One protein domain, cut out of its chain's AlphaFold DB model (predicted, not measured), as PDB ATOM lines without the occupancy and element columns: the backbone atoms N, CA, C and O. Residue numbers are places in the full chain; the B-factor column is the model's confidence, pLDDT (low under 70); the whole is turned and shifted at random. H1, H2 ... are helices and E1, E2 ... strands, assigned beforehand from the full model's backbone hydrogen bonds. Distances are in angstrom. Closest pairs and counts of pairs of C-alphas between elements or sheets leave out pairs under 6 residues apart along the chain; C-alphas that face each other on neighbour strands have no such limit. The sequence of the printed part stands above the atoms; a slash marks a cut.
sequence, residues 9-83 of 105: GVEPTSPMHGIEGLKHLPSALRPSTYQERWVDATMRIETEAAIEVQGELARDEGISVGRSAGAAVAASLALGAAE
ATOM      1  N   GLY A   9     180.354 156.836  96.065       97.75
ATOM      2  CA  GLY A   9     181.427 157.378  95.241       97.75
ATOM      3  C   GLY A   9     182.620 157.782  96.102       97.75
ATOM      4  O   GLY A   9     182.451 158.206  97.245       97.75
ATOM      5  N   VAL A  10     183.822 157.686  95.543       98.44
ATOM      6  CA  VAL A  10     185.056 158.129  96.198       98.44
ATOM      7  C   VAL A  10     185.726 159.165  95.313       98.44
ATOM      8  O   VAL A  10     185.922 158.939  94.118       98.44
ATOM      9  N   GLU A  11     186.060 160.308  95.898       98.12
ATOM     10  CA  GLU A  11     186.820 161.358  95.228       98.12
ATOM     11  C   GLU A  11     187.897 161.937  96.160       98.12
ATOM     12  O   GLU A  11     187.842 161.738  97.371       98.12
ATOM     13  N   PRO A  12     188.895 162.651  95.631       98.50
ATOM     14  CA  PRO A  12     189.871 163.366  96.443       98.50
ATOM     15  C   PRO A  12     189.222 164.514  97.223       98.50
ATOM     16  O   PRO A  12     188.213 165.073  96.803       98.50
ATOM     17  N   THR A  13     189.817 164.908  98.340       98.06
ATOM     18  CA  THR A  13     189.374 166.035  99.192       98.06
ATOM     19  C   THR A  13     189.588 167.407  98.577       98.06
ATOM     20  O   THR A  13     188.842 168.336  98.887       98.06
ATOM     21  N   SER A  14     190.578 167.545  97.695       97.19
ATOM     22  CA  SER A  14     190.952 168.827  97.106       97.19
ATOM     23  C   SER A  14     191.227 168.719  95.599       97.19
ATOM     24  O   SER A  14     191.546 167.634  95.111       97.19
ATOM     25  N   PRO A  15     191.150 169.837  94.845       96.38
ATOM     26  CA  PRO A  15     191.543 169.887  93.435       96.38
ATOM     27  C   PRO A  15     193.003 169.488  93.183       96.38
ATOM     28  O   PRO A  15     193.317 168.979  92.111       96.38
ATOM     29  N   MET A  16     193.889 169.752  94.148       96.31
ATOM     30  CA  MET A  16     195.306 169.400  94.091       96.31
ATOM     31  C   MET A  16     195.527 168.145  94.938       96.31
ATOM     32  O   MET A  16     195.543 168.211  96.165       96.31
ATOM     33  N   HIS A  17     195.655 166.996  94.283       96.75
ATOM     34  CA  HIS A  17     195.772 165.697  94.943       96.75
ATOM     35  C   HIS A  17     196.736 164.779  94.185       96.75
ATOM     36  O   HIS A  17     196.918 164.920  92.977       96.75
ATOM     37  N   GLY A  18     197.316 163.803  94.887       95.06
ATOM     38  CA  GLY A  18     198.204 162.784  94.313       95.06
ATOM     39  C   GLY A  18     197.515 161.457  93.978       95.06
ATOM     40  O   GLY A  18     198.185 160.500  93.600       95.06
ATOM     41  N   ILE A  19     196.189 161.362  94.136       96.81
ATOM     42  CA  ILE A  19     195.438 160.129  93.843       96.81
ATOM     43  C   ILE A  19     195.220 159.976  92.330       96.81
ATOM     44  O   ILE A  19     194.261 160.505  91.765       96.81
ATOM     45  N   GLU A  20     196.127 159.256  91.677       93.94
ATOM     46  CA  GLU A  20     196.047 158.924  90.250       93.94
ATOM     47  C   GLU A  20     194.769 158.134  89.923       93.94
ATOM     48  O   GLU A  20     194.336 157.270  90.683       93.94
ATOM     49  N   GLY A  21     194.145 158.450  88.784       92.81
ATOM     50  CA  GLY A  21     192.911 157.806  88.317       92.81
ATOM     51  C   GLY A  21     191.608 158.407  88.862       92.81
ATOM     52  O   GLY A  21     190.557 158.204  88.250       92.81
ATOM     53  N   LEU A  22     191.651 159.200  89.939       96.44
ATOM     54  CA  LEU A  22     190.483 159.915  90.471       96.44
ATOM     55  C   LEU A  22     190.499 161.409  90.114       96.44
ATOM     56  O   LEU A  22     191.496 161.953  89.644       96.44
ATOM     57  N   LYS A  23     189.357 162.078  90.310       95.94
ATOM     58  CA  LYS A  23     189.191 163.527  90.124       95.94
ATOM     59  C   LYS A  23     188.336 164.091  91.245       95.94
ATOM     60  O   LYS A  23     187.318 163.491  91.573       95.94
ATOM     61  N   HIS A  24     188.683 165.271  91.750       97.12
ATOM     62  CA  HIS A  24     187.780 166.061  92.588       97.12
ATOM     63  C   HIS A  24     186.697 166.695  91.701       97.12
ATOM     64  O   HIS A  24     186.925 167.712  91.038       97.12
ATOM     65  N   LEU A  25     185.522 166.058  91.624       95.25
ATOM     66  CA  LEU A  25     184.464 166.443  90.686       95.25
ATOM     67  C   LEU A  25     183.930 167.870  90.889       95.25
ATOM     68  O   LEU A  25     183.621 168.496  89.874       95.25
ATOM     69  N   PRO A  26     183.861 168.444  92.110       94.62
ATOM     70  CA  PRO A  26     183.421 169.829  92.284       94.62
ATOM     71  C   PRO A  26     184.305 170.867  91.581       94.62
ATOM     72  O   PRO A  26     183.825 171.953  91.264       94.62
ATOM     73  N   SER A  27     185.582 170.558  91.321       95.31
ATOM     74  CA  SER A  27     186.511 171.459  90.620       95.31
ATOM     75  C   SER A  27     186.907 170.988  89.223       95.31
ATOM     76  O   SER A  27     187.724 171.641  88.575       95.31
ATOM     77  N   ALA A  28     186.399 169.845  88.765       92.94
ATOM     78  CA  ALA A  28     186.781 169.238  87.499       92.94
ATOM     79  C   ALA A  28     185.593 169.168  86.537       92.94
ATOM     80  O   ALA A  28     184.431 169.110  86.936       92.94
ATOM     81  N   LEU A  29     185.883 169.110  85.235       91.75
ATOM     82  CA  LEU A  29     184.846 168.813  84.255       91.75
ATOM     83  C   LEU A  29     184.314 167.395  84.497       91.75
ATOM     84  O   LEU A  29     185.054 166.411  84.385       91.75
ATOM     85  N   ARG A  30     183.018 167.303  84.798       92.00
ATOM     86  CA  ARG A  30     182.324 166.031  84.995       92.00
ATOM     87  C   ARG A  30     182.336 165.227  83.684       92.00
ATOM     88  O   ARG A  30     181.895 165.751  82.658       92.00
ATOM     89  N   PRO A  31     182.812 163.967  83.685       91.19
ATOM     90  CA  PRO A  31     182.740 163.111  82.505       91.19
ATOM     91  C   PRO A  31     181.290 162.915  82.052       91.19
ATOM     92  O   PRO A  31     180.406 162.749  82.890       91.19
ATOM     93  N   SER A  32     181.038 162.855  80.742       94.94
ATOM     94  CA  SER A  32     179.689 162.608  80.199       94.94
ATOM     95  C   SER A  32     179.116 161.242  80.593       94.94
ATOM     96  O   SER A  32     177.901 161.053  80.611       94.94
ATOM     97  N   THR A  33     179.985 160.286  80.925       94.12
ATOM     98  CA  THR A  33     179.620 158.958  81.427       94.12
ATOM     99  C   THR A  33     179.212 158.962  82.900       94.12
ATOM    100  O   THR A  33     178.536 158.033  83.338       94.12
ATOM    101  N   TYR A  34     179.576 159.993  83.668       94.31
ATOM    102  CA  TYR A  34     179.221 160.089  85.078       94.31
ATOM    103  C   TYR A  34     177.773 160.562  85.233       94.31
ATOM    104  O   TYR A  34     177.367 161.583  84.678       94.31
ATOM    105  N   GLN A  35     176.998 159.856  86.054       94.50
ATOM    106  CA  GLN A  35     175.606 160.195  86.340       94.50
ATOM    107  C   GLN A  35     175.376 160.171  87.854       94.50
ATOM    108  O   GLN A  35     175.293 159.107  88.460       94.50
ATOM    109  N   GLU A  36     175.228 161.358  88.447       92.12
ATOM    110  CA  GLU A  36     175.119 161.564  89.904       92.12
ATOM    111  C   GLU A  36     173.948 160.812  90.538       92.12
ATOM    112  O   GLU A  36     174.041 160.351  91.666       92.12
ATOM    113  N   ARG A  37     172.874 160.586  89.774       93.50
ATOM    114  CA  ARG A  37     171.692 159.832  90.225       93.50
ATOM    115  C   ARG A  37     171.972 158.393  90.677       93.50
ATOM    116  O   ARG A  37     171.082 157.788  91.262       93.50
ATOM    117  N   TRP A  38     173.124 157.819  90.323       92.38
ATOM    118  CA  TRP A  38     173.515 156.468  90.744       92.38
ATOM    119  C   TRP A  38     174.384 156.456  91.998       92.38
ATOM    120  O   TRP A  38     174.740 155.374  92.444       92.38
ATOM    121  N   VAL A  39     174.764 157.621  92.523       94.94
ATOM    122  CA  VAL A  39     175.655 157.761  93.672       94.94
ATOM    123  C   VAL A  39     174.830 158.274  94.848       94.94
ATOM    124  O   VAL A  39     174.353 159.405  94.823       94.94
ATOM    125  N   ASP A  40     174.650 157.444  95.873       96.00
ATOM    126  CA  ASP A  40     173.846 157.784  97.054       96.00
ATOM    127  C   ASP A  40     174.621 158.670  98.040       96.00
ATOM    128  O   ASP A  40     174.039 159.490  98.749       96.00
ATOM    129  N   ALA A  41     175.945 158.506  98.091       95.81
ATOM    130  CA  ALA A  41     176.847 159.311  98.905       95.81
ATOM    131  C   ALA A  41     178.220 159.420  98.237       95.81
ATOM    132  O   ALA A  41     178.609 158.555  97.458       95.81
ATOM    133  N   THR A  42     178.974 160.471  98.555       97.56
ATOM    134  CA  THR A  42     180.367 160.624  98.114       97.56
ATOM    135  C   THR A  42     181.264 160.818  99.328       97.56
ATOM    136  O   THR A  42     181.031 161.725 100.125       97.56
ATOM    137  N   MET A  43     182.283 159.975  99.461       98.38
ATOM    138  CA  MET A  43     183.334 160.112 100.463       98.38
ATOM    139  C   MET A  43     184.552 160.776  99.835       98.38
ATOM    140  O   MET A  43     184.939 160.453  98.711       98.38
ATOM    141  N   ARG A  44     185.144 161.716 100.573       98.31
ATOM    142  CA  ARG A  44     186.352 162.416 100.148       98.31
ATOM    143  C   ARG A  44     187.556 161.883 100.897       98.31
ATOM    144  O   ARG A  44     187.507 161.809 102.121       98.31
ATOM    145  N   ILE A  45     188.604 161.524 100.166       98.62
ATOM    146  CA  ILE A  45     189.801 160.888 100.718       98.62
ATOM    147  C   ILE A  45     191.032 161.754 100.445       98.62
ATOM    148  O   ILE A  45     191.229 162.241  99.329       98.62
ATOM    149  N   GLU A  46     191.834 161.966 101.488       98.31
ATOM    150  CA  GLU A  46     193.125 162.652 101.396       98.31
ATOM    151  C   GLU A  46     194.148 161.776 100.661       98.31
ATOM    152  O   GLU A  46     194.069 160.545 100.675       98.31
ATOM    153  N   THR A  47     195.140 162.404 100.029       97.88
ATOM    154  CA  THR A  47     196.167 161.667  99.271       97.88
ATOM    155  C   THR A  47     196.980 160.752 100.185       97.88
ATOM    156  O   THR A  47     197.276 159.617  99.827       97.88
ATOM    157  N   GLU A  48     197.297 161.238 101.377       97.62
ATOM    158  CA  GLU A  48     198.086 160.561 102.395       97.62
ATOM    159  C   GLU A  48     197.377 159.294 102.878       97.62
ATOM    160  O   GLU A  48     197.983 158.228 102.879       97.62
ATOM    161  N   ALA A  49     196.074 159.383 103.169       98.31
ATOM    162  CA  ALA A  49     195.267 158.235 103.582       98.31
ATOM    163  C   ALA A  49     195.170 157.170 102.477       98.31
ATOM    164  O   ALA A  49     195.216 155.973 102.751       98.31
ATOM    165  N   ALA A  50     195.065 157.590 101.212       98.06
ATOM    166  CA  ALA A  50     195.064 156.660 100.086       98.06
ATOM    167  C   ALA A  50     196.406 155.919  99.940       98.06
ATOM    168  O   ALA A  50     196.406 154.724  99.659       98.06
ATOM    169  N   ILE A  51     197.534 156.616 100.129       96.75
ATOM    170  CA  ILE A  51     198.886 156.036 100.055       96.75
ATOM    171  C   ILE A  51     199.151 155.094 101.233       96.75
ATOM    172  O   ILE A  51     199.706 154.016 101.033       96.75
ATOM    173  N   GLU A  52     198.745 155.481 102.441       97.56
ATOM    174  CA  GLU A  52     198.884 154.662 103.647       97.56
ATOM    175  C   GLU A  52     198.175 153.316 103.473       97.56
ATOM    176  O   GLU A  52     198.822 152.269 103.503       97.56
ATOM    177  N   VAL A  53     196.879 153.347 103.143       98.00
ATOM    178  CA  VAL A  53     196.079 152.131 102.937       98.00
ATOM    179  C   VAL A  53     196.576 151.313 101.744       98.00
ATOM    180  O   VAL A  53     196.567 150.085 101.785       98.00
ATOM    181  N   GLN A  54     197.055 151.953 100.673       96.38
ATOM    182  CA  GLN A  54     197.693 151.241  99.560       96.38
ATOM    183  C   GLN A  54     198.919 150.434 100.026       96.38
ATOM    184  O   GLN A  54     199.099 149.292  99.604       96.38
ATOM    185  N   GLY A  55     199.760 151.016 100.887       95.19
ATOM    186  CA  GLY A  55     200.927 150.340 101.453       95.19
ATOM    187  C   GLY A  55     200.557 149.219 102.426       95.19
ATOM    188  O   GLY A  55     201.209 148.178 102.431       95.19
ATOM    189  N   GLU A  56     199.507 149.393 103.227       97.38
ATOM    190  CA  GLU A  56     198.952 148.337 104.089       97.38
ATOM    191  C   GLU A  56     198.427 147.154 103.268       97.38
ATOM    192  O   GLU A  56     198.798 146.017 103.534       97.38
ATOM    193  N   LEU A  57     197.667 147.405 102.194       97.12
ATOM    194  CA  LEU A  57     197.196 146.345 101.292       97.12
ATOM    195  C   LEU A  57     198.351 145.514 100.720       97.12
ATOM    196  O   LEU A  57     198.255 144.290 100.639       97.12
ATOM    197  N   ALA A  58     199.453 146.160 100.334       95.31
ATOM    198  CA  ALA A  58     200.610 145.455  99.798       95.31
ATOM    199  C   ALA A  58     201.346 144.638 100.872       95.31
ATOM    200  O   ALA A  58     201.699 143.485 100.617       95.31
ATOM    201  N   ARG A  59     201.574 145.223 102.056       95.62
ATOM    202  CA  ARG A  59     202.369 144.615 103.137       95.62
ATOM    203  C   ARG A  59     201.612 143.538 103.908       95.62
ATOM    204  O   ARG A  59     202.176 142.475 104.160       95.62
ATOM    205  N   ASP A  60     200.356 143.802 104.247       97.06
ATOM    206  CA  ASP A  60     199.589 142.982 105.188       97.06
ATOM    207  C   ASP A  60     198.677 141.982 104.464       97.06
ATOM    208  O   ASP A  60     198.502 140.858 104.929       97.06
ATOM    209  N   GLU A  61     198.163 142.351 103.284       96.62
ATOM    210  CA  GLU A  61     197.233 141.518 102.501       96.62
ATOM    211  C   GLU A  61     197.872 140.915 101.235       96.62
ATOM    212  O   GLU A  61     197.272 140.074 100.563       96.62
ATOM    213  N   GLY A  62     199.095 141.328 100.871       95.38
ATOM    214  CA  GLY A  62     199.767 140.887  99.642       95.38
ATOM    215  C   GLY A  62     199.103 141.393  98.353       95.38
ATOM    216  O   GLY A  62     199.311 140.825  97.277       95.38
ATOM    217  N   ILE A  63     198.291 142.449  98.442       96.38
ATOM    218  CA  ILE A  63     197.519 143.021  97.337       96.38
ATOM    219  C   ILE A  63     198.221 144.287  96.836       96.38
ATOM    220  O   ILE A  63     198.081 145.373  97.394       96.38
ATOM    221  N   SER A  64     198.971 144.160  95.741       95.44
ATOM    222  CA  SER A  64     199.693 145.281  95.127       95.44
ATOM    223  C   SER A  64     198.829 146.003  94.081       95.44
ATOM    224  O   SER A  64     198.610 145.492  92.981       95.44
ATOM    225  N   VAL A  65     198.322 147.193  94.422       96.25
ATOM    226  CA  VAL A  65     197.335 147.967  93.633       96.25
ATOM    227  C   VAL A  65     197.687 149.455  93.547       96.25
ATOM    228  O   VAL A  65     198.564 149.925  94.271       96.25
ATOM    229  N   GLY A  66     197.030 150.203  92.654       95.19
ATOM    230  CA  GLY A  66     197.230 151.648  92.489       95.19
ATOM    231  C   GLY A  66     196.630 152.524  93.606       95.19
ATOM    232  O   GLY A  66     195.843 152.076  94.441       95.19
ATOM    233  N   ARG A  67     196.958 153.827  93.601       95.50
ATOM    234  CA  ARG A  67     196.508 154.800  94.627       95.50
ATOM    235  C   ARG A  67     194.989 154.949  94.715       95.50
ATOM    236  O   ARG A  67     194.449 155.151  95.801       95.50
ATOM    237  N   SER A  68     194.284 154.852  93.585       97.69
ATOM    238  CA  SER A  68     192.815 154.918  93.564       97.69
ATOM    239  C   SER A  68     192.168 153.745  94.309       97.69
ATOM    240  O   SER A  68     191.144 153.933  94.965       97.69
ATOM    241  N   ALA A  69     192.791 152.565  94.269       98.19
ATOM    242  CA  ALA A  69     192.371 151.400  95.036       98.19
ATOM    243  C   ALA A  69     192.572 151.630  96.543       98.19
ATOM    244  O   ALA A  69     191.653 151.385  97.323       98.19
ATOM    245  N   GLY A  70     193.720 152.194  96.940       98.06
ATOM    246  CA  GLY A  70     193.970 152.619  98.322       98.06
ATOM    247  C   GLY A  70     192.914 153.605  98.828       98.06
ATOM    248  O   GLY A  70     192.348 153.412  99.901       98.06
ATOM    249  N   ALA A  71     192.541 154.598  98.014       98.69
ATOM    250  CA  ALA A  71     191.467 155.532  98.356       98.69
ATOM    251  C   ALA A  71     190.099 154.840  98.523       98.69
ATOM    252  O   ALA A  71     189.355 155.143  99.459       98.69
ATOM    253  N   ALA A  72     189.760 153.899  97.634       98.69
ATOM    254  CA  ALA A  72     188.513 153.141  97.710       98.69
ATOM    255  C   ALA A  72     188.443 152.264  98.972       98.69
ATOM    256  O   ALA A  72     187.401 152.210  99.638       98.69
ATOM    257  N   VAL A  73     189.552 151.621  99.346       98.62
ATOM    258  CA  VAL A  73     189.641 150.820 100.574       98.62
ATOM    259  C   VAL A  73     189.615 151.708 101.814       98.62
ATOM    260  O   VAL A  73     188.870 151.395 102.735       98.62
ATOM    261  N   ALA A  74     190.296 152.857 101.821       98.69
ATOM    262  CA  ALA A  74     190.239 153.810 102.933       98.69
ATOM    263  C   ALA A  74     188.795 154.255 103.229       98.69
ATOM    264  O   ALA A  74     188.344 154.229 104.375       98.69
ATOM    265  N   ALA A  75     188.026 154.583 102.182       98.69
ATOM    266  CA  ALA A  75     186.601 154.883 102.310       98.69
ATOM    267  C   ALA A  75     185.802 153.682 102.848       98.69
ATOM    268  O   ALA A  75     184.928 153.842 103.698       98.69
ATOM    269  N   SER A  76     186.123 152.472 102.383       98.56
ATOM    270  CA  SER A  76     185.451 151.234 102.797       98.56
ATOM    271  C   SER A  76     185.714 150.891 104.266       98.56
ATOM    272  O   SER A  76     184.780 150.528 104.974       98.56
ATOM    273  N   LEU A  77     186.950 151.053 104.746       98.25
ATOM    274  CA  LEU A  77     187.332 150.841 106.145       98.25
ATOM    275  C   LEU A  77     186.629 151.839 107.066       98.25
ATOM    276  O   LEU A  77     186.041 151.444 108.071       98.25
ATOM    277  N   ALA A  78     186.616 153.121 106.693       98.25
ATOM    278  CA  ALA A  78     185.891 154.146 107.438       98.25
ATOM    279  C   ALA A  78     184.379 153.857 107.483       98.25
ATOM    280  O   ALA A  78     183.748 154.030 108.527       98.25
ATOM    281  N   LEU A  79     183.801 153.368 106.380       97.69
ATOM    282  CA  LEU A  79     182.399 152.968 106.342       97.69
ATOM    283  C   LEU A  79     182.124 151.733 107.208       97.69
ATOM    284  O   LEU A  79     181.143 151.728 107.941       97.69
ATOM    285  N   GLY A  80     182.992 150.720 107.171       97.88
ATOM    286  CA  GLY A  80     182.869 149.521 108.004       97.88
ATOM    287  C   GLY A  80     183.012 149.820 109.496       97.88
ATOM    288  O   GLY A  80     182.310 149.235 110.313       97.88
ATOM    289  N   ALA A  81     183.854 150.790 109.865       97.88
ATOM    290  CA  ALA A  81     183.954 151.263 111.244       97.88
ATOM    291  C   ALA A  81     182.682 151.996 111.707       97.88
ATOM    292  O   ALA A  81     182.262 151.844 112.854       97.88
ATOM    293  N   ALA A  82     182.062 152.786 110.824       97.38
ATOM    294  CA  ALA A  82     180.819 153.500 111.115       97.38
ATOM    295  C   ALA A  82     179.582 152.582 111.099       97.38
ATOM    296  O   ALA A  82     178.618 152.831 111.824       97.38
ATOM    297  N   GLU A  83     179.606 151.527 110.285       95.81
ATOM    298  CA  GLU A  83     178.505 150.587 110.075       95.81
ATOM    299  C   GLU A  83     179.007 149.131 110.147       95.81
ATOM    300  O   GLU A  83     179.141 148.473 109.114       95.81
TER     301      GLU A  83
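This is residues 9 to 83 of the 105 residues of the protein "Cysteine synthase" of Thermoplasmata archaeon (UniProt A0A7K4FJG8). Two helices meet near their first turns in an L, and the longer one, H2, packs on a small pair of parallel strands, E1 and E2. A long loop, residues 13 to 40, joins the two strands, and its residues 25 to 38 swing out on the side of the strands away from H2. The printed part has 75 residues, with two named strands and two named helices in the order E1, E2, H1, H2; the class is mixed, helices and strands. It is compact, with a radius of gyration of the C-alphas of 12.7 A, and spans 37 by 28 by 19 A.

In the sheet, E1, residues 9 to 12, and E2, residues 41 to 45, are parallel neighbours, with 29 degrees between their directions. N 9 and O 41 are 2.8 A apart and N 45 and O 11 are 2.9 A apart, both within hydrogen-bond range. The closest C-alphas of E2 and H2, residues 67 to 82, are those of Ile 45 and Ala 71, 6.1 A apart. For E1 and H2 they are those of Val 10 and Ala 72, 6.3 A apart. H1, residues 47 to 60, and H2 touch, about perpendicular at 88 degrees; their closest C-alphas, of Ala 50 and Ala 71, are 4.1 A apart. H2 touches H1 with residues 67 to 74 alone. In H1 and H2 every O i to N i+4 pair is within hydrogen-bond range.

E1 begins at C-alpha 9, (181.427, 157.378, 95.241), and measures 10.4 A; E2 measures 13.2 A. H1 measures 19.9 A from C-alpha 47, (196.167, 161.667, 99.271). H2 measures 22.8 A and ends at C-alpha 82, (180.819, 153.500, 111.115).

The two C-alphas farthest apart, of Ser 32 and Asp 60, are 37.5 A apart. The link from E1 to E2 is long, 28 residues. The printed part has no cut, and no printed residue is under 70 in pLDDT.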